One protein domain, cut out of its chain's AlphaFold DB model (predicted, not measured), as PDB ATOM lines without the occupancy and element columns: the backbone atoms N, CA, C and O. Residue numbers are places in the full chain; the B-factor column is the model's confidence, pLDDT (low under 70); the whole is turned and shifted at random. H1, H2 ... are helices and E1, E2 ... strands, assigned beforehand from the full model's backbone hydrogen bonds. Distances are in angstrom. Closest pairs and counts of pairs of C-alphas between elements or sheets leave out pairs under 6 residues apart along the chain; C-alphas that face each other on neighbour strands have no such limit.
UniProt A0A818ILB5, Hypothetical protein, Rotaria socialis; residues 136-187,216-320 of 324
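This is residues 136 to 187 and 216 to 320 of the 324 residues of the protein "Hypothetical protein" of Rotaria socialis (UniProt A0A818ILB5). A twisted sheet of five strands forms a wall, with H2 and H3 packed over one of its faces and H4 packed on H2. A small hairpin, E2 and E3, sits beside the start of H2, and the unnamed residues 167 to 187 reach far out along the longest axis. The 157 printed residues hold four named helices and seven named strands, in the order E1 E2 E3 H1 E4 E5 H2 E6 H3 H4 E7; the class is mixed, with under half of the residues in named elements. The mixed sheet runs E5, E4, E1, E6, E7. The whole is compact, with a radius of gyration of the C-alphas of 16.3 A and spans of 48 by 35 by 33 A.

E1, residues 136 to 142, is an inner strand, antiparallel to E4, residues 238 to 244, with N 137 and O 243 at 2.7 A. E1 is parallel to E6, residues 282 to 285, with N 138 and O 284 at 2.8 A. E2, residues 154 to 156, and E3, residues 164 to 166, form an antiparallel hairpin, with N 156 and O 164 at 2.8 A. H1, residues 227 to 232, touches no helix and is not on the five-stranded sheet. E4 and E5, residues 248 to 255, form a hairpin, with N 253 and O 240 at 2.9 A; E5 bends by 53 degrees at residue 251. H2, residues 261 to 274, is on the sheet at a height of 9.4 A, over E5 and, only just, E4, on which 3 of its C-alphas fall; it runs slantwise to the strands, at 40 degrees to E5 on the local plane. The closest C-alphas of E5 and H2, Thr 251 and Thr 271, are 6.0 A apart. E5, H2 and E6 form a split strand-helix-strand unit, two strands running the same way with E4 and E1 between them, and its crossover is right-handed. H3, residues 288 to 298, is on the same face as H2, over E7, residues 316 to 319, and stands up from the sheet at 46 degrees, on a local plane fitted to only 6 C-alphas. H2 touches H3 with residues 261 to 265 alone, about perpendicular at 90 degrees; the closest C-alphas, Leu 261 and Leu 291, are 6.0 A apart. H4, residues 307 to 314, touches H2 at a steep tilt of 62 degrees, opposite ways, with the C-alphas of Cys 269 and Ala 308 closest at 5.0 A. E6 and E7 are parallel, with N 283 and O 316 at 2.8 A. In H1, H2, H3 and H4 every O i to N i+4 pair is within hydrogen-bond range.

E1 begins at C-alpha 136 (137.390, 150.813, 172.760) and E7 ends at C-alpha 319 (132.949, 159.295, 180.598). From first to last C-alpha, E5 measures 20.1 A, H2 19.7 A, E4 19.2 A, E1 15.9 A and H3 15.1 A.

Residues 188 to 215 are not printed, and C-alphas 187 and 216 are 47.9 A apart across this cut. Of the links printed whole, E1 to E2 is long. Mean pLDDT of the printed part is 81.9; residues 140 to 145, 185 to 187, 216 to 226, 228 and 232 are under 70.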
ATOM      1  N   ILE A 136     136.555 151.492 171.767       86.69
ATOM      2  CA  ILE A 136     137.390 150.813 172.760       86.69
ATOM      3  C   ILE A 136     136.855 151.103 174.163       86.69
ATOM      4  O   ILE A 136     136.636 152.250 174.537       86.69
ATOM      5  N   ILE A 137     136.640 150.053 174.942       85.31
ATOM      6  CA  ILE A 137     136.244 150.104 176.345       85.31
ATOM      7  C   ILE A 137     137.477 149.747 177.162       85.31
ATOM      8  O   ILE A 137     138.095 148.709 176.937       85.31
ATOM      9  N   ILE A 138     137.837 150.617 178.090       84.19
ATOM     10  CA  ILE A 138     139.035 150.497 178.904       84.19
ATOM     11  C   ILE A 138     138.609 150.294 180.354       84.19
ATOM     12  O   ILE A 138     137.846 151.093 180.896       84.19
ATOM     13  N   ASP A 139     139.139 149.244 180.974       79.06
ATOM     14  CA  ASP A 139     139.044 149.002 182.414       79.06
ATOM     15  C   ASP A 139     140.461 148.945 182.994       79.06
ATOM     16  O   ASP A 139     141.258 148.068 182.643       79.06
ATOM     17  N   GLY A 140     140.774 149.925 183.841       61.56
ATOM     18  CA  GLY A 140     142.078 150.110 184.473       61.56
ATOM     19  C   GLY A 140     142.308 149.286 185.739       61.56
ATOM     20  O   GLY A 140     143.430 149.211 186.249       61.56
ATOM     21  N   HIS A 141     141.270 148.635 186.274       67.88
ATOM     22  CA  HIS A 141     141.330 148.101 187.634       67.88
ATOM     23  C   HIS A 141     140.728 146.705 187.780       67.88
ATOM     24  O   HIS A 141     140.191 146.332 188.836       67.88
ATOM     25  N   GLN A 142     140.913 145.859 186.765       66.44
ATOM     26  CA  GLN A 142     140.655 144.434 186.929       66.44
ATOM     27  C   GLN A 142     141.603 143.871 187.996       66.44
ATOM     28  O   GLN A 142     142.827 143.940 187.874       66.44
ATOM     29  N   LYS A 143     141.027 143.343 189.088       66.88
ATOM     30  CA  LYS A 143     141.732 142.961 190.326       66.88
ATOM     31  C   LYS A 143     142.627 141.729 190.142       66.88
ATOM     32  O   LYS A 143     142.386 140.682 190.744       66.88
ATOM     33  N   CYS A 144     143.707 141.854 189.383       65.88
ATOM     34  CA  CYS A 144     144.783 140.876 189.388       65.88
ATOM     35  C   CYS A 144     145.732 141.180 190.547       65.88
ATOM     36  O   CYS A 144     146.243 142.290 190.683       65.88
ATOM     37  N   ARG A 145     145.928 140.201 191.434       69.38
ATOM     38  CA  ARG A 145     146.654 140.369 192.702       69.38
ATOM     39  C   ARG A 145     147.906 139.498 192.746       69.38
ATOM     40  O   ARG A 145     148.071 138.711 193.687       69.38
ATOM     41  N   ARG A 146     148.791 139.642 191.758       82.75
ATOM     42  CA  ARG A 146     150.089 138.955 191.736       82.75
ATOM     43  C   ARG A 146     151.067 139.647 192.683       82.75
ATOM     44  O   ARG A 146     151.010 140.858 192.861       82.75
ATOM     45  N   ARG A 147     151.954 138.888 193.332       82.69
ATOM     46  CA  ARG A 147     153.059 139.466 194.117       82.69
ATOM     47  C   ARG A 147     154.107 140.047 193.173       82.69
ATOM     48  O   ARG A 147     154.546 139.359 192.256       82.69
ATOM     49  N   VAL A 148     154.536 141.273 193.446       87.12
ATOM     50  CA  VAL A 148     155.518 141.995 192.624       87.12
ATOM     51  C   VAL A 148     156.588 142.622 193.509       87.12
ATOM     52  O   VAL A 148     156.389 142.814 194.712       87.12
ATOM     53  N   CYS A 149     157.743 142.909 192.919       85.75
ATOM     54  CA  CYS A 149     158.854 143.559 193.597       85.75
ATOM     55  C   CYS A 149     158.421 144.907 194.203       85.75
ATOM     56  O   CYS A 149     157.715 145.700 193.576       85.75
ATOM     57  N   ARG A 150     158.868 145.184 195.436       86.06
ATOM     58  CA  ARG A 150     158.568 146.439 196.150       86.06
ATOM     59  C   ARG A 150     159.364 147.660 195.672       86.06
ATOM     60  O   ARG A 150     159.203 148.735 196.236       86.06
ATOM     61  N   ALA A 151     160.186 147.543 194.631       84.06
ATOM     62  CA  ALA A 151     160.774 148.713 193.985       84.06
ATOM     63  C   ALA A 151     159.675 149.477 193.218       84.06
ATOM     64  O   ALA A 151     159.180 148.999 192.194       84.06
ATOM     65  N   LYS A 152     159.245 150.631 193.750       71.81
ATOM     66  CA  LYS A 152     158.089 151.403 193.246       71.81
ATOM     67  C   LYS A 152     158.437 152.657 192.441       71.81
ATOM     68  O   LYS A 152     157.543 153.213 191.820       71.81
ATOM     69  N   ASN A 153     159.700 153.077 192.437       80.38
ATOM     70  CA  ASN A 153     160.146 154.312 191.785       80.38
ATOM     71  C   ASN A 153     161.094 154.011 190.621       80.38
ATOM     72  O   ASN A 153     162.191 154.561 190.542       80.38
ATOM     73  N   VAL A 154     160.697 153.084 189.748       82.19
ATOM     74  CA  VAL A 154     161.479 152.775 188.550       82.19
ATOM     75  C   VAL A 154     161.179 153.859 187.524       82.19
ATOM     76  O   VAL A 154     160.032 154.012 187.116       82.19
ATOM     77  N   GLN A 155     162.194 154.624 187.132       86.94
ATOM     78  CA  GLN A 155     162.056 155.587 186.044       86.94
ATOM     79  C   GLN A 155     162.233 154.865 184.712       86.94
ATOM     80  O   GLN A 155     163.221 154.155 184.512       86.94
ATOM     81  N   VAL A 156     161.271 155.043 183.817       85.38
ATOM     82  CA  VAL A 156     161.321 154.558 182.439       85.38
ATOM     83  C   VAL A 156     161.052 155.725 181.501       85.38
ATOM     84  O   VAL A 156     160.196 156.561 181.777       85.38
ATOM     85  N   ALA A 157     161.791 155.807 180.402       87.00
ATOM     86  CA  ALA A 157     161.470 156.732 179.325       87.00
ATOM     87  C   ALA A 157     160.511 156.044 178.349       87.00
ATOM     88  O   ALA A 157     160.643 154.845 178.093       87.00
ATOM     89  N   THR A 158     159.566 156.798 177.795       88.31
ATOM     90  CA  THR A 158     158.654 156.308 176.756       88.31
ATOM     91  C   THR A 158     158.756 157.199 175.519       88.31
ATOM     92  O   THR A 158     159.463 158.217 175.502       88.31
ATOM     93  N   GLN A 159     158.072 156.814 174.442       90.06
ATOM     94  CA  GLN A 159     158.018 157.655 173.246       90.06
ATOM     95  C   GLN A 159     157.241 158.954 173.494       90.06
ATOM     96  O   GLN A 159     157.518 159.945 172.831       90.06
ATOM     97  N   GLU A 160     156.328 158.966 174.466       92.81
ATOM     98  CA  GLU A 160     155.477 160.104 174.828       92.81
ATOM     99  C   GLU A 160     156.108 160.963 175.920       92.81
ATOM    100  O   GLU A 160     155.995 162.185 175.874       92.81
ATOM    101  N   PHE A 161     156.796 160.339 176.881       89.56
ATOM    102  CA  PHE A 161     157.293 161.003 178.081       89.56
ATOM    103  C   PHE A 161     158.803 160.836 178.233       89.56
ATOM    104  O   PHE A 161     159.352 159.747 178.065       89.56
ATOM    105  N   ALA A 162     159.492 161.918 178.604       87.56
ATOM    106  CA  ALA A 162     160.926 161.870 178.903       87.56
ATOM    107  C   ALA A 162     161.241 160.968 180.109       87.56
ATOM    108  O   ALA A 162     162.252 160.272 180.111       87.56
ATOM    109  N   SER A 163     160.359 160.962 181.112       87.81
ATOM    110  CA  SER A 163     160.443 160.076 182.270       87.81
ATOM    111  C   SER A 163     159.048 159.784 182.813       87.81
ATOM    112  O   SER A 163     158.225 160.689 182.981       87.81
ATOM    113  N   LEU A 164     158.808 158.518 183.125       86.94
ATOM    114  CA  LEU A 164     157.610 157.982 183.749       86.94
ATOM    115  C   LEU A 164     158.035 157.129 184.946       86.94
ATOM    116  O   LEU A 164     158.928 156.292 184.838       86.94
ATOM    117  N   THR A 165     157.385 157.318 186.091       85.31
ATOM    118  CA  THR A 165     157.667 156.519 187.287       85.31
ATOM    119  C   THR A 165     156.689 155.358 187.401       85.31
ATOM    120  O   THR A 165     155.528 155.562 187.752       85.31
ATOM    121  N   VAL A 166     157.182 154.140 187.191       83.69
ATOM    122  CA  VAL A 166     156.393 152.902 187.239       83.69
ATOM    123  C   VAL A 166     156.848 151.974 188.367       83.69
ATOM    124  O   VAL A 166     157.923 152.120 188.961       83.69
ATOM    125  N   GLY A 167     156.009 150.986 188.673       81.31
ATOM    126  CA  GLY A 167     156.369 149.889 189.570       81.31
ATOM    127  C   GLY A 167     157.191 148.821 188.850       81.31
ATOM    128  O   GLY A 167     157.148 148.694 187.629       81.31
ATOM    129  N   ARG A 168     157.937 148.005 189.603       83.81
ATOM    130  CA  ARG A 168     158.691 146.895 189.011       83.81
ATOM    131  C   ARG A 168     157.796 145.679 188.750       83.81
ATOM    132  O   ARG A 168     157.194 145.139 189.673       83.81
ATOM    133  N   CYS A 169     157.822 145.183 187.515       80.75
ATOM    134  CA  CYS A 169     157.042 144.024 187.066       80.75
ATOM    135  C   CYS A 169     157.559 142.656 187.549       80.75
ATOM    136  O   CYS A 169     156.842 141.653 187.495       80.75
ATOM    137  N   ARG A 170     158.808 142.585 188.029       82.25
ATOM    138  CA  ARG A 170     159.449 141.318 188.410       82.25
ATOM    139  C   ARG A 170     158.863 140.728 189.689       82.25
ATOM    140  O   ARG A 170     158.562 141.448 190.643       82.25
ATOM    141  N   THR A 171     158.765 139.405 189.721       83.69
ATOM    142  CA  THR A 171     158.391 138.645 190.919       83.69
ATOM    143  C   THR A 171     159.506 138.743 191.973       83.69
ATOM    144  O   THR A 171     160.684 138.699 191.609       83.69
ATOM    145  N   PRO A 172     159.184 138.907 193.268       83.44
ATOM    146  CA  PRO A 172     160.178 138.828 194.336       83.44
ATOM    147  C   PRO A 172     160.802 137.435 194.452       83.44
ATOM    148  O   PRO A 172     160.132 136.436 194.182       83.44
ATOM    149  N   ASN A 173     162.041 137.368 194.941       81.88
ATOM    150  CA  ASN A 173     162.672 136.092 195.283       81.88
ATOM    151  C   ASN A 173     161.939 135.428 196.460       81.88
ATOM    152  O   ASN A 173     161.288 136.101 197.268       81.88
ATOM    153  N   ILE A 174     162.039 134.102 196.574       76.88
ATOM    154  CA  ILE A 174     161.429 133.354 197.682       76.88
ATOM    155  C   ILE A 174     161.967 133.905 199.011       76.88
ATOM    156  O   ILE A 174     163.167 134.091 199.176       76.88
ATOM    157  N   GLY A 175     161.061 134.224 199.940       78.88
ATOM    158  CA  GLY A 175     161.411 134.833 201.229       78.88
ATOM    159  C   GLY A 175     161.775 136.325 201.172       78.88
ATOM    160  O   GLY A 175     162.009 136.920 202.219       78.88
ATOM    161  N   SER A 176     161.773 136.954 199.993       83.31
ATOM    162  CA  SER A 176     162.113 138.369 199.806       83.31
ATOM    163  C   SER A 176     160.919 139.213 199.347       83.31
ATOM    164  O   SER A 176     159.925 138.727 198.802       83.31
ATOM    165  N   HIS A 177     161.023 140.526 199.553       85.00
ATOM    166  CA  HIS A 177     160.129 141.533 198.973       85.00
ATOM    167  C   HIS A 177     160.662 142.136 197.664       85.00
ATOM    168  O   HIS A 177     159.962 142.910 197.001       85.00
ATOM    169  N   PHE A 178     161.885 141.777 197.277       85.31
ATOM    170  CA  PHE A 178     162.582 142.315 196.118       85.31
ATOM    171  C   PHE A 178     162.988 141.198 195.150       85.31
ATOM    172  O   PHE A 178     163.173 140.049 195.553       85.31
ATOM    173  N   CYS A 179     163.066 141.522 193.859       84.50
ATOM    174  CA  CYS A 179     163.619 140.616 192.849       84.50
ATOM    175  C   CYS A 179     165.153 140.631 192.909       84.50
ATOM    176  O   CYS A 179     165.718 141.520 193.540       84.50
ATOM    177  N   GLU A 180     165.812 139.712 192.202       84.38
ATOM    178  CA  GLU A 180     167.282 139.595 192.116       84.38
ATOM    179  C   GLU A 180     168.016 140.940 191.925       84.38
ATOM    180  O   GLU A 180     168.912 141.269 192.688       84.38
ATOM    181  N   ILE A 181     167.547 141.792 191.005       84.75
ATOM    182  CA  ILE A 181     168.155 143.106 190.719       84.75
ATOM    183  C   ILE A 181     168.081 144.056 191.921       84.75
ATOM    184  O   ILE A 181     168.931 144.921 192.103       84.75
ATOM    185  N   HIS A 182     167.037 143.922 192.730       85.19
ATOM    186  CA  HIS A 182     166.734 144.828 193.829       85.19
ATOM    187  C   HIS A 182     166.989 144.190 195.196       85.19
ATOM    188  O   HIS A 182     166.555 144.751 196.202       85.19
ATOM    189  N   GLN A 183     167.671 143.041 195.266       77.94
ATOM    190  CA  GLN A 183     167.966 142.380 196.541       77.94
ATOM    191  C   GLN A 183     168.722 143.312 197.494       77.94
ATOM    192  O   GLN A 183     168.349 143.415 198.659       77.94
ATOM    193  N   ASN A 184     169.660 144.102 196.972       73.88
ATOM    194  CA  ASN A 184     170.475 145.025 197.767       73.88
ATOM    195  C   ASN A 184     169.680 146.242 198.291       73.88
ATOM    196  O   ASN A 184     170.091 146.891 199.249       73.88
ATOM    197  N   LEU A 185     168.499 146.547 197.728       69.44
ATOM    198  CA  LEU A 185     167.612 147.587 198.277       69.44
ATOM    199  C   LEU A 185     166.961 147.158 199.603       69.44
ATOM    200  O   LEU A 185     166.482 148.016 200.351       69.44
ATOM    201  N   ALA A 186     166.936 145.854 199.906       55.66
ATOM    202  CA  ALA A 186     166.510 145.354 201.211       55.66
ATOM    203  C   ALA A 186     167.480 145.791 202.321       55.66
ATOM    204  O   ALA A 186     167.038 146.159 203.408       55.66
ATOM    205  N   GLU A 187     168.781 145.809 202.020       50.25
ATOM    206  CA  GLU A 187     169.844 146.116 202.981       50.25
ATOM    207  C   GLU A 187     169.886 147.610 203.318       50.25
ATOM    208  O   GLU A 187     169.957 147.977 204.486       50.25
ATOM    209  N   ALA A 216     131.194 167.307 181.566       51.44
ATOM    210  CA  ALA A 216     131.672 165.972 181.955       51.44
ATOM    211  C   ALA A 216     133.155 165.894 182.405       51.44
ATOM    212  O   ALA A 216     133.642 164.826 182.753       51.44
ATOM    213  N   THR A 217     133.869 167.021 182.405       54.38
ATOM    214  CA  THR A 217     135.246 167.194 182.884       54.38
ATOM    215  C   THR A 217     135.338 167.685 184.335       54.38
ATOM    216  O   THR A 217     136.432 167.770 184.866       54.38
ATOM    217  N   HIS A 218     134.228 168.010 185.009       58.44
ATOM    218  CA  HIS A 218     134.249 168.576 186.373       58.44
ATOM    219  C   HIS A 218     134.176 167.494 187.459       58.44
ATOM    220  O   HIS A 218     133.373 167.578 188.392       58.44
ATOM    221  N   CYS A 219     134.996 166.456 187.329       67.31
ATOM    222  CA  CYS A 219     135.097 165.420 188.344       67.31
ATOM    223  C   CYS A 219     135.954 165.913 189.521       67.31
ATOM    224  O   CYS A 219     136.983 166.559 189.335       67.31
ATOM    225  N   ARG A 220     135.513 165.649 190.758       67.38
ATOM    226  CA  ARG A 220     136.260 166.002 191.985       67.38
ATOM    227  C   ARG A 220     136.947 164.799 192.625       67.38
ATOM    228  O   ARG A 220     137.534 164.938 193.698       67.38
ATOM    229  N   THR A 221     136.861 163.625 192.004       65.75
ATOM    230  CA  THR A 221     137.336 162.359 192.564       65.75
ATOM    231  C   THR A 221     138.716 161.992 192.026       65.75
ATOM    232  O   THR A 221     138.958 160.857 191.628       65.75
ATOM    233  N   VAL A 222     139.669 162.934 192.053       63.66
ATOM    234  CA  VAL A 222     141.065 162.605 191.735       63.66
ATOM    235  C   VAL A 222     141.541 161.547 192.734       63.66
ATOM    236  O   VAL A 222     141.713 161.820 193.927       63.66
ATOM    237  N   LYS A 223     141.719 160.314 192.252       61.12
ATOM    238  CA  LYS A 223     142.160 159.165 193.049       61.12
ATOM    239  C   LYS A 223     143.673 159.249 193.278       61.12
ATOM    240  O   LYS A 223     144.429 158.388 192.840       61.12
ATOM    241  N   GLU A 224     144.138 160.269 193.992       58.38
ATOM    242  CA  GLU A 224     145.519 160.284 194.474       58.38
ATOM    243  C   GLU A 224     145.664 159.287 195.628       58.38
ATOM    244  O   GLU A 224     145.331 159.540 196.789       58.38
ATOM    245  N   GLN A 225     146.156 158.096 195.294       66.00
ATOM    246  CA  GLN A 225     146.592 157.118 196.281       66.00
ATOM    247  C   GLN A 225     147.793 157.702 197.032       66.00
ATOM    248  O   GLN A 225     148.810 158.024 196.423       66.00
ATOM    249  N   SER A 226     147.698 157.820 198.360       68.31
ATOM    250  CA  SER A 226     148.816 158.327 199.169       68.31
ATOM    251  C   SER A 226     150.107 157.548 198.880       68.31
ATOM    252  O   SER A 226     150.070 156.320 198.767       68.31
ATOM    253  N   GLU A 227     151.260 158.224 198.835       70.25
ATOM    254  CA  GLU A 227     152.560 157.560 198.631       70.25
ATOM    255  C   GLU A 227     152.782 156.413 199.629       70.25
ATOM    256  O   GLU A 227     153.247 155.340 199.259       70.25
ATOM    257  N   GLN A 228     152.317 156.583 200.871       68.75
ATOM    258  CA  GLN A 228     152.360 155.547 201.905       68.75
ATOM    259  C   GLN A 228     151.573 154.281 201.534       68.75
ATOM    260  O   GLN A 228     151.958 153.178 201.925       68.75
ATOM    261  N   TYR A 229     150.451 154.415 200.823       71.69
ATOM    262  CA  TYR A 229     149.697 153.270 200.311       71.69
ATOM    263  C   TYR A 229     150.481 152.567 199.201       71.69
ATOM    264  O   TYR A 229     150.625 151.341 199.215       71.69
ATOM    265  N   ILE A 230     151.038 153.348 198.274       72.31
ATOM    266  CA  ILE A 230     151.817 152.844 197.141       72.31
ATOM    267  C   ILE A 230     153.053 152.071 197.621       72.31
ATOM    268  O   ILE A 230     153.311 150.966 197.135       72.31
ATOM    269  N   GLU A 231     153.774 152.603 198.609       70.75
ATOM    270  CA  GLU A 231     154.950 151.968 199.220       70.75
ATOM    271  C   GLU A 231     154.622 150.635 199.903       70.75
ATOM    272  O   GLU A 231     155.391 149.674 199.822       70.75
ATOM    273  N   LYS A 232     153.460 150.544 200.560       69.81
ATOM    274  CA  LYS A 232     153.019 149.322 201.251       69.81
ATOM    275  C   LYS A 232     152.503 148.249 200.291       69.81
ATOM    276  O   LYS A 232     152.392 147.079 200.679       69.81
ATOM    277  N   CYS A 233     152.189 148.609 199.049       75.12
ATOM    278  CA  CYS A 233     151.596 147.685 198.095       75.12
ATOM    279  C   CYS A 233     152.630 146.665 197.586       75.12
ATOM    280  O   CYS A 233     153.552 146.978 196.836       75.12
ATOM    281  N   SER A 234     152.464 145.400 197.975       78.06
ATOM    282  CA  SER A 234     153.324 144.274 197.560       78.06
ATOM    283  C   SER A 234     152.756 143.471 196.387       78.06
ATOM    284  O   SER A 234     153.226 142.372 196.080       78.06
ATOM    285  N   ARG A 235     151.712 144.005 195.755       83.56
ATOM    286  CA  ARG A 235     151.008 143.370 194.650       83.56
ATOM    287  C   ARG A 235     150.905 144.315 193.460       83.56
ATOM    288  O   ARG A 235     151.104 145.521 193.618       83.56
ATOM    289  N   SER A 236     150.640 143.746 192.291       84.94
ATOM    290  CA  SER A 236     150.087 144.492 191.162       84.94
ATOM    291  C   SER A 236     148.817 145.218 191.610       84.94
ATOM    292  O   SER A 236     148.078 144.722 192.468       84.94
ATOM    293  N   PHE A 237     148.591 146.404 191.061       79.50
ATOM    294  CA  PHE A 237     147.383 147.177 191.335       79.50
ATOM    295  C   PHE A 237     146.209 146.683 190.502       79.50
ATOM    296  O   PHE A 237     145.086 146.651 190.995       79.50
ATOM    297  N   GLY A 238     146.478 146.200 189.295       83.25
ATOM    298  CA  GLY A 238     145.451 145.621 188.456       83.25
ATOM    299  C   GLY A 238     145.972 145.301 187.074       83.25
ATOM    300  O   GLY A 238     147.178 145.172 186.854       83.25
ATOM    301  N   ILE A 239     145.027 145.158 186.164       84.50
ATOM    302  CA  ILE A 239     145.253 145.028 184.737       84.50
ATOM    303  C   ILE A 239     144.524 146.187 184.071       84.50
ATOM    304  O   ILE A 239     143.356 146.425 184.368       84.50
ATOM    305  N   PHE A 240     145.229 146.833 183.155       86.25
ATOM    306  CA  PHE A 240     144.685 147.655 182.097       86.25
ATOM    307  C   PHE A 240     144.274 146.748 180.938       86.25
ATOM    308  O   PHE A 240     145.132 146.092 180.339       86.25
ATOM    309  N   ALA A 241     142.986 146.694 180.623       86.88
ATOM    310  CA  ALA A 241     142.481 145.963 179.466       86.88
ATOM    311  C   ALA A 241     141.691 146.910 178.561       86.88
ATOM    312  O   ALA A 241     140.732 147.538 179.004       86.88
ATOM    313  N   GLY A 242     142.087 146.986 177.291       86.75
ATOM    314  CA  GLY A 242     141.321 147.659 176.249       86.75
ATOM    315  C   GLY A 242     140.594 146.623 175.406       86.75
ATOM    316  O   GLY A 242     141.211 145.711 174.850       86.75
ATOM    317  N   VAL A 243     139.276 146.756 175.333       85.75
ATOM    318  CA  VAL A 243     138.377 145.796 174.700       85.75
ATOM    319  C   VAL A 243     137.502 146.531 173.700       85.75
ATOM    320  O   VAL A 243     136.781 147.455 174.060       85.75
ATOM    321  N   ASN A 244     137.526 146.121 172.440       85.12
ATOM    322  CA  ASN A 244     136.591 146.640 171.456       85.12
ATOM    323  C   ASN A 244     135.153 146.266 171.830       85.12
ATOM    324  O   ASN A 244     134.899 145.224 172.435       85.12
ATOM    325  N   ASN A 245     134.179 147.063 171.402       81.50
ATOM    326  CA  ASN A 245     132.756 146.791 171.621       81.50
ATOM    327  C   ASN A 245     132.271 145.443 171.039       81.50
ATOM    328  O   ASN A 245     131.257 144.913 171.487       81.50
ATOM    329  N   CYS A 246     133.022 144.837 170.116       79.69
ATOM    330  CA  CYS A 246     132.838 143.452 169.671       79.69
ATOM    331  C   CYS A 246     133.391 142.386 170.643       79.69
ATOM    332  O   CYS A 246     133.440 141.209 170.291       79.69
ATOM    333  N   LYS A 247     133.753 142.775 171.875       78.81
ATOM    334  CA  LYS A 247     134.287 141.932 172.965       78.81
ATOM    335  C   LYS A 247     135.695 141.391 172.717       78.81
ATOM    336  O   LYS A 247     136.075 140.360 173.266       78.81
ATOM    337  N   ILE A 248     136.471 142.097 171.905       79.00
ATOM    338  CA  ILE A 248     137.817 141.682 171.530       79.00
ATOM    339  C   ILE A 248     138.844 142.474 172.316       79.00
ATOM    340  O   ILE A 248     138.874 143.697 172.233       79.00
ATOM    341  N   VAL A 249     139.695 141.771 173.060       80.44
ATOM    342  CA  VAL A 249     140.814 142.384 173.776       80.44
ATOM    343  C   VAL A 249     141.861 142.819 172.751       80.44
ATOM    344  O   VAL A 249     142.463 141.981 172.088       80.44
ATOM    345  N   VAL A 250     142.065 144.127 172.622       79.19
ATOM    346  CA  VAL A 250     143.054 144.726 171.706       79.19
ATOM    347  C   VAL A 250     144.329 145.144 172.420       79.19
ATOM    348  O   VAL A 250     145.364 145.329 171.790       79.19
ATOM    349  N   THR A 251     144.273 145.290 173.741       82.62
ATOM    350  CA  THR A 251     145.446 145.589 174.553       82.62
ATOM    351  C   THR A 251     145.256 145.107 175.975       82.62
ATOM    352  O   THR A 251     144.140 145.063 176.500       82.62
ATOM    353  N   PHE A 252     146.368 144.730 176.589       85.75
ATOM    354  CA  PHE A 252     146.423 144.212 177.938       85.75
ATOM    355  C   PHE A 252     147.774 144.570 178.552       85.75
ATOM    356  O   PHE A 252     148.815 144.239 177.987       85.75
ATOM    357  N   SER A 253     147.767 145.193 179.726       84.56
ATOM    358  CA  SER A 253     148.979 145.443 180.505       84.56
ATOM    359  C   SER A 253     148.701 145.311 181.996       84.56
ATOM    360  O   SER A 253     147.679 145.763 182.495       84.56
ATOM    361  N   GLU A 254     149.623 144.712 182.742       83.44
ATOM    362  CA  GLU A 254     149.555 144.693 184.207       83.44
ATOM    363  C   GLU A 254     150.080 146.030 184.765       83.44
ATOM    364  O   GLU A 254     151.097 146.545 184.299       83.44
ATOM    365  N   ILE A 255     149.397 146.590 185.766       85.88
ATOM    366  CA  ILE A 255     149.766 147.849 186.431       85.88
ATOM    367  C   ILE A 255     150.457 147.530 187.764       85.88
ATOM    368  O   ILE A 255     149.927 146.801 188.611       85.88
ATOM    369  N   PHE A 256     151.655 148.081 187.981       80.88
ATOM    370  CA  PHE A 256     152.555 147.665 189.075       80.88
ATOM    371  C   PHE A 256     152.666 148.649 190.248       80.88
ATOM    372  O   PHE A 256     153.145 148.292 191.338       80.88
ATOM    373  N   ARG A 257     152.253 149.893 190.030       77.94
ATOM    374  CA  ARG A 257     152.189 150.978 191.020       77.94
ATOM    375  C   ARG A 257     150.768 151.546 190.990       77.94
ATOM    376  O   ARG A 257     149.856 150.815 190.667       77.94
ATOM    377  N   SER A 258     150.552 152.810 191.315       72.44
ATOM    378  CA  SER A 258     149.279 153.475 191.049       72.44
ATOM    379  C   SER A 258     149.072 153.621 189.546       72.44
ATOM    380  O   SER A 258     149.991 154.067 188.869       72.44
ATOM    381  N   GLU A 259     147.868 153.327 189.069       75.12
ATOM    382  CA  GLU A 259     147.394 153.772 187.762       75.12
ATOM    383  C   GLU A 259     147.539 155.299 187.669       75.12
ATOM    384  O   GLU A 259     146.804 156.047 188.313       75.12
ATOM    385  N   THR A 260     148.564 155.769 186.953       83.75
ATOM    386  CA  THR A 260     148.756 157.202 186.693       83.75
ATOM    387  C   THR A 260     148.280 157.534 185.290       83.75
ATOM    388  O   THR A 260     148.468 156.740 184.372       83.75
ATOM    389  N   LEU A 261     147.746 158.741 185.080       87.00
ATOM    390  CA  LEU A 261     147.307 159.175 183.747       87.00
ATOM    391  C   LEU A 261     148.436 159.104 182.712       87.00
ATOM    392  O   LEU A 261     148.198 158.714 181.576       87.00
ATOM    393  N   ARG A 262     149.683 159.397 183.107       89.06
ATOM    394  CA  ARG A 262     150.851 159.259 182.223       89.06
ATOM    395  C   ARG A 262     151.127 157.798 181.841       89.06
ATOM    396  O   ARG A 262     151.443 157.526 180.688       89.06
ATOM    397  N   GLU A 263     150.982 156.859 182.777       87.56
ATOM    398  CA  GLU A 263     151.102 155.421 182.490       87.56
ATOM    399  C   GLU A 263     149.987 154.966 181.542       87.56
ATOM    400  O   GLU A 263     150.278 154.342 180.524       87.56
ATOM    401  N   ILE A 264     148.741 155.382 181.789       89.06
ATOM    402  CA  ILE A 264     147.597 155.073 180.921       89.06
ATOM    403  C   ILE A 264     147.767 155.642 179.510       89.06
ATOM    404  O   ILE A 264     147.583 154.919 178.533       89.06
ATOM    405  N   ILE A 265     148.195 156.896 179.376       91.94
ATOM    406  CA  ILE A 265     148.491 157.507 178.071       91.94
ATOM    407  C   ILE A 265     149.590 156.731 177.348       91.94
ATOM    408  O   ILE A 265     149.452 156.437 176.161       91.94
ATOM    409  N   SER A 266     150.665 156.355 178.048       91.56
ATOM    410  CA  SER A 266     151.742 155.574 177.439       91.56
ATOM    411  C   SER A 266     151.250 154.210 176.942       91.56
ATOM    412  O   SER A 266     151.657 153.781 175.860       91.56
ATOM    413  N   LEU A 267     150.376 153.538 177.698       90.12
ATOM    414  CA  LEU A 267     149.778 152.258 177.309       90.12
ATOM    415  C   LEU A 267     148.841 152.409 176.104       90.12
ATOM    416  O   LEU A 267     148.902 151.603 175.172       90.12
ATOM    417  N   LEU A 268     148.024 153.463 176.074       91.62
ATOM    418  CA  LEU A 268     147.143 153.771 174.947       91.62
ATOM    419  C   LEU A 268     147.935 154.081 173.676       91.62
ATOM    420  O   LEU A 268     147.665 153.491 172.633       91.62
ATOM    421  N   CYS A 269     148.970 154.915 173.755       93.00
ATOM    422  CA  CYS A 269     149.831 155.195 172.606       93.00
ATOM    423  C   CYS A 269     150.587 153.949 172.125       93.00
ATOM    424  O   CYS A 269     150.741 153.746 170.919       93.00
ATOM    425  N   SER A 270     151.031 153.084 173.046       89.75
ATOM    426  CA  SER A 270     151.610 151.789 172.676       89.75
ATOM    427  C   SER A 270     150.597 150.924 171.932       89.75
ATOM    428  O   SER A 270     150.942 150.337 170.913       89.75
ATOM    429  N   THR A 271     149.348 150.910 172.397       86.81
ATOM    430  CA  THR A 271     148.250 150.168 171.768       86.81
ATOM    431  C   THR A 271     147.996 150.652 170.345       86.81
ATOM    432  O   THR A 271     147.966 149.832 169.431       86.81
ATOM    433  N   ILE A 272     147.901 151.973 170.145       89.19
ATOM    434  CA  ILE A 272     147.724 152.600 168.824       89.19
ATOM    435  C   ILE A 272     148.821 152.147 167.852       89.19
ATOM    436  O   ILE A 272     148.535 151.808 166.706       89.19
ATOM    437  N   ARG A 273     150.080 152.115 168.307       88.44
ATOM    438  CA  ARG A 273     151.200 151.647 167.479       88.44
ATOM    439  C   ARG A 273     151.093 150.165 167.146       88.44
ATOM    440  O   ARG A 273     151.283 149.798 165.997       88.44
ATOM    441  N   THR A 274     150.793 149.322 168.132       81.94
ATOM    442  CA  THR A 274     150.683 147.869 167.922       81.94
ATOM    443  C   THR A 274     149.481 147.469 167.072       81.94
ATOM    444  O   THR A 274     149.477 146.374 166.521       81.94
ATOM    445  N   SER A 275     148.469 148.332 166.967       78.19
ATOM    446  CA  SER A 275     147.302 148.129 166.109       78.19
ATOM    447  C   SER A 275     147.478 148.732 164.712       78.19
ATOM    448  O   SER A 275     146.473 149.009 164.061       78.19
ATOM    449  N   ASP A 276     148.708 149.032 164.280       82.75
ATOM    450  CA  ASP A 276     149.006 149.718 163.012       82.75
ATOM    451  C   ASP A 276     148.153 150.980 162.805       82.75
ATOM    452  O   ASP A 276     147.636 151.251 161.722       82.75
ATOM    453  N   TYR A 277     147.964 151.755 163.878       85.06
ATOM    454  CA  TYR A 277     147.148 152.972 163.894       85.06
ATOM    455  C   TYR A 277     145.656 152.764 163.579       85.06
ATOM    456  O   TYR A 277     144.922 153.730 163.374       85.06
ATOM    457  N   ASN A 278     145.164 151.523 163.623       81.88
ATOM    458  CA  ASN A 278     143.741 151.200 163.550       81.88
ATOM    459  C   ASN A 278     143.070 151.286 164.935       81.88
ATOM    460  O   ASN A 278     142.555 150.302 165.467       81.88
ATOM    461  N   PHE A 279     143.131 152.466 165.554       85.12
ATOM    462  CA  PHE A 279     142.556 152.705 166.877       85.12
ATOM    463  C   PHE A 279     141.135 153.287 166.779       85.12
ATOM    464  O   PHE A 279     140.898 154.178 165.954       85.12
ATOM    465  N   PRO A 280     140.174 152.843 167.612       86.25
ATOM    466  CA  PRO A 280     138.817 153.377 167.565       86.25
ATOM    467  C   PRO A 280     138.766 154.881 167.859       86.25
ATOM    468  O   PRO A 280     139.336 155.361 168.834       86.25
ATOM    469  N   LYS A 281     137.995 155.630 167.059       86.75
ATOM    470  CA  LYS A 281     137.797 157.084 167.248       86.75
ATOM    471  C   LYS A 281     137.023 157.436 168.522       86.75
ATOM    472  O   LYS A 281     136.985 158.604 168.909       86.75
ATOM    473  N   CYS A 282     136.385 156.444 169.137       89.94
ATOM    474  CA  CYS A 282     135.607 156.583 170.356       89.94
ATOM    475  C   CYS A 282     136.164 155.657 171.445       89.94
ATOM    476  O   CYS A 282     136.281 154.451 171.239       89.94
ATOM    477  N   GLY A 283     136.450 156.208 172.621       89.56
ATOM    478  CA  GLY A 283     136.869 155.465 173.807       89.56
ATOM    479  C   GLY A 283     135.855 155.579 174.943       89.56
ATOM    480  O   GLY A 283     135.146 156.576 175.057       89.56
ATOM    481  N   VAL A 284     135.801 154.574 175.806       88.88
ATOM    482  CA  VAL A 284     135.130 154.618 177.109       88.88
ATOM    483  C   VAL A 284     136.166 154.226 178.146       88.88
ATOM    484  O   VAL A 284     136.842 153.217 177.979       88.88
ATOM    485  N   TYR A 285     136.304 155.021 179.199       87.94
ATOM    486  CA  TYR A 285     137.242 154.765 180.288       87.94
ATOM    487  C   TYR A 285     136.623 155.264 181.594       87.94
ATOM    488  O   TYR A 285     136.019 156.342 181.600       87.94
ATOM    489  N   ASP A 286     136.736 154.484 182.672       81.19
ATOM    490  CA  ASP A 286     136.118 154.808 183.964       81.19
ATOM    491  C   ASP A 286     136.655 156.139 184.510       81.19
ATOM    492  O   ASP A 286     135.871 157.011 184.876       81.19
ATOM    493  N   ASP A 287     137.969 156.365 184.421       80.94
ATOM    494  CA  ASP A 287     138.616 157.633 184.782       80.94
ATOM    495  C   ASP A 287     138.771 158.602 183.587       80.94
ATOM    496  O   ASP A 287     139.682 159.437 183.517       80.94
ATOM    497  N   GLY A 288     137.861 158.485 182.611       85.62
ATOM    498  CA  GLY A 288     137.882 159.209 181.339       85.62
ATOM    499  C   GLY A 288     137.902 160.730 181.473       85.62
ATOM    500  O   GLY A 288     138.541 161.396 180.660       85.62
ATOM    501  N   CYS A 289     137.253 161.299 182.493       84.94
ATOM    502  CA  CYS A 289     137.251 162.749 182.709       84.94
ATOM    503  C   CYS A 289     138.656 163.290 182.974       84.94
ATOM    504  O   CYS A 289     139.051 164.268 182.340       84.94
ATOM    505  N   HIS A 290     139.416 162.631 183.855       86.56
ATOM    506  CA  HIS A 290     140.772 163.047 184.194       86.56
ATOM    507  C   HIS A 290     141.728 162.780 183.031       86.56
ATOM    508  O   HIS A 290     142.584 163.612 182.747       86.56
ATOM    509  N   LEU A 291     141.552 161.666 182.309       88.75
ATOM    510  CA  LEU A 291     142.340 161.368 181.111       88.75
ATOM    511  C   LEU A 291     142.173 162.449 180.034       88.75
ATOM    512  O   LEU A 291     143.167 162.964 179.524       88.75
ATOM    513  N   VAL A 292     140.931 162.815 179.704       89.38
ATOM    514  CA  VAL A 292     140.633 163.834 178.683       89.38
ATOM    515  C   VAL A 292     141.161 165.200 179.092       89.38
ATOM    516  O   VAL A 292     141.745 165.904 178.268       89.38
ATOM    517  N   GLU A 293     140.945 165.588 180.347       88.19
ATOM    518  CA  GLU A 293     141.448 166.852 180.878       88.19
ATOM    519  C   GLU A 293     142.978 166.900 180.835       88.19
ATOM    520  O   GLU A 293     143.548 167.875 180.345       88.19
ATOM    521  N   PHE A 294     143.642 165.822 181.262       89.88
ATOM    522  CA  PHE A 294     145.095 165.737 181.237       89.88
ATOM    523  C   PHE A 294     145.636 165.845 179.815       89.88
ATOM    524  O   PHE A 294     146.524 166.653 179.565       89.88
ATOM    525  N   ILE A 295     145.085 165.073 178.872       90.25
ATOM    526  CA  ILE A 295     145.506 165.128 177.471       90.25
ATOM    527  C   ILE A 295     145.379 166.561 176.947       90.25
ATOM    528  O   ILE A 295     146.356 167.087 176.437       90.25
ATOM    529  N   ARG A 296     144.241 167.234 177.138       89.00
ATOM    530  CA  ARG A 296     144.035 168.606 176.636       89.00
ATOM    531  C   ARG A 296     144.978 169.633 177.254       89.00
ATOM    532  O   ARG A 296     145.484 170.492 176.543       89.00
ATOM    533  N   ASN A 297     145.198 169.557 178.562       87.88
ATOM    534  CA  ASN A 297     145.985 170.560 179.279       87.88
ATOM    535  C   ASN A 297     147.496 170.359 179.099       87.88
ATOM    536  O   ASN A 297     148.255 171.322 179.184       87.88
ATOM    537  N   HIS A 298     147.932 169.118 178.869       87.06
ATOM    538  CA  HIS A 298     149.345 168.745 178.868       87.06
ATOM    539  C   HIS A 298     149.878 168.324 177.492       87.06
ATOM    540  O   HIS A 298     151.069 168.023 177.389       87.06
ATOM    541  N   TYR A 299     149.044 168.313 176.441       87.75
ATOM    542  CA  TYR A 299     149.452 167.884 175.098       87.75
ATOM    543  C   TYR A 299     150.667 168.659 174.576       87.75
ATOM    544  O   TYR A 299     151.648 168.042 174.186       87.75
ATOM    545  N   ASP A 300     150.631 169.992 174.642       86.00
ATOM    546  CA  ASP A 300     151.695 170.845 174.088       86.00
ATOM    547  C   ASP A 300     152.916 170.993 175.012       86.00
ATOM    548  O   ASP A 300     153.977 171.440 174.582       86.00
ATOM    549  N   GLN A 301     152.773 170.664 176.300       85.06
ATOM    550  CA  GLN A 301     153.801 170.926 177.316       85.06
ATOM    551  C   GLN A 301     154.577 169.672 177.719       85.06
ATOM    552  O   GLN A 301     155.802 169.712 177.830       85.06
ATOM    553  N   ASP A 302     153.870 168.566 177.963       81.56
ATOM    554  CA  ASP A 302     154.447 167.357 178.559       81.56
ATOM    555  C   ASP A 302     154.481 166.164 177.597       81.56
ATOM    556  O   ASP A 302     155.309 165.265 177.780       81.56
ATOM    557  N   LEU A 303     153.571 166.107 176.616       87.25
ATOM    558  CA  LEU A 303     153.507 165.004 175.660       87.25
ATOM    559  C   LEU A 303     154.343 165.324 174.423       87.25
ATOM    560  O   LEU A 303     154.174 166.342 173.763       87.25
ATOM    561  N   LYS A 304     155.203 164.389 174.025       88.50
ATOM    562  CA  LYS A 304     155.817 164.442 172.695       88.50
ATOM    563  C   LYS A 304     154.733 164.259 171.624       88.50
ATOM    564  O   LYS A 304     153.930 163.327 171.717       88.50
ATOM    565  N   HIS A 305     154.746 165.090 170.580       91.69
ATOM    566  CA  HIS A 305     153.826 165.028 169.433       91.69
ATOM    567  C   HIS A 305     154.160 163.871 168.478       91.69
ATOM    568  O   HIS A 305     154.615 164.051 167.351       91.69
ATOM    569  N   THR A 306     153.973 162.647 168.954       93.88
ATOM    570  CA  THR A 306     154.055 161.442 168.129       93.88
ATOM    571  C   THR A 306     152.750 161.246 167.345       93.88
ATOM    572  O   THR A 306     151.699 161.736 167.772       93.88
ATOM    573  N   PRO A 307     152.750 160.465 166.249       95.38
ATOM    574  CA  PRO A 307     151.508 160.113 165.560       95.38
ATOM    575  C   PRO A 307     150.480 159.443 166.487       95.38
ATOM    576  O   PRO A 307     149.286 159.710 166.394       95.38
ATOM    577  N   ALA A 308     150.945 158.619 167.435       94.19
ATOM    578  CA  ALA A 308     150.077 157.926 168.383       94.19
ATOM    579  C   ALA A 308     149.446 158.881 169.406       94.19
ATOM    580  O   ALA A 308     148.242 158.822 169.634       94.19
ATOM    581  N   SER A 309     150.228 159.797 169.986       94.00
ATOM    582  CA  SER A 309     149.692 160.799 170.917       94.00
ATOM    583  C   SER A 309     148.774 161.806 170.223       94.00
ATOM    584  O   SER A 309     147.785 162.216 170.826       94.00
ATOM    585  N   THR A 310     149.035 162.138 168.955       94.25
ATOM    586  CA  THR A 310     148.136 162.972 168.135       94.25
ATOM    587  C   THR A 310     146.791 162.283 167.927       94.25
ATOM    588  O   THR A 310     145.745 162.851 168.228       94.25
ATOM    589  N   MET A 311     146.807 161.016 167.504       94.25
ATOM    590  CA  MET A 311     145.587 160.223 167.334       94.25
ATOM    591  C   MET A 311     144.818 160.054 168.653       94.25
ATOM    592  O   MET A 311     143.589 160.143 168.681       94.25
ATOM    593  N   LEU A 312     145.530 159.854 169.766       93.56
ATOM    594  CA  LEU A 312     144.913 159.778 171.088       93.56
ATOM    595  C   LEU A 312     144.250 161.107 171.485       93.56
ATOM    596  O   LEU A 312     143.145 161.095 172.024       93.56
ATOM    597  N   HIS A 313     144.889 162.240 171.188       93.12
ATOM    598  CA  HIS A 313     144.334 163.577 171.417       93.12
ATOM    599  C   HIS A 313     143.055 163.834 170.599       93.12
ATOM    600  O   HIS A 313     142.120 164.472 171.087       93.12
ATOM    601  N   GLU A 314     142.970 163.292 169.385       92.38
ATOM    602  CA  GLU A 314     141.786 163.383 168.520       92.38
ATOM    603  C   GLU A 314     140.665 162.395 168.897       92.38
ATOM    604  O   GLU A 314     139.517 162.547 168.461       92.38
ATOM    605  N   THR A 315     140.972 161.384 169.713       91.62
ATOM    606  CA  THR A 315     140.011 160.361 170.136       91.62
ATOM    607  C   THR A 315     138.951 160.957 171.064       91.62
ATOM    608  O   THR A 315     139.243 161.646 172.044       91.62
ATOM    609  N   LYS A 316     137.678 160.653 170.794       91.38
ATOM    610  CA  LYS A 316     136.557 161.086 171.635       91.38
ATOM    611  C   LYS A 316     136.336 160.094 172.768       91.38
ATOM    612  O   LYS A 316     135.891 158.978 172.528       91.38
ATOM    613  N   PHE A 317     136.564 160.509 174.008       89.94
ATOM    614  CA  PHE A 317     136.242 159.682 175.168       89.94
ATOM    615  C   PHE A 317     134.862 160.016 175.731       89.94
ATOM    616  O   PHE A 317     134.528 161.180 175.963       89.94
ATOM    617  N   SER A 318     134.069 158.977 175.966       87.00
ATOM    618  CA  SER A 318     132.863 159.039 176.784       87.00
ATOM    619  C   SER A 318     133.228 158.683 178.220       87.00
ATOM    620  O   SER A 318     133.965 157.729 178.465       87.00
ATOM    621  N   VAL A 319     132.706 159.463 179.162       79.12
ATOM    622  CA  VAL A 319     132.949 159.295 180.598       79.12
ATOM    623  C   VAL A 319     131.698 158.713 181.239       79.12
ATOM    624  O   VAL A 319     130.581 159.112 180.891       79.12
ATOM    625  N   ASP A 320     131.880 157.785 182.176       70.44
ATOM    626  CA  ASP A 320     130.784 157.280 182.994       70.44
ATOM    627  C   ASP A 320     130.129 158.434 183.775       70.44
ATOM    628  O   ASP A 320     130.777 159.168 184.522       70.44
TER     629      ASP A 320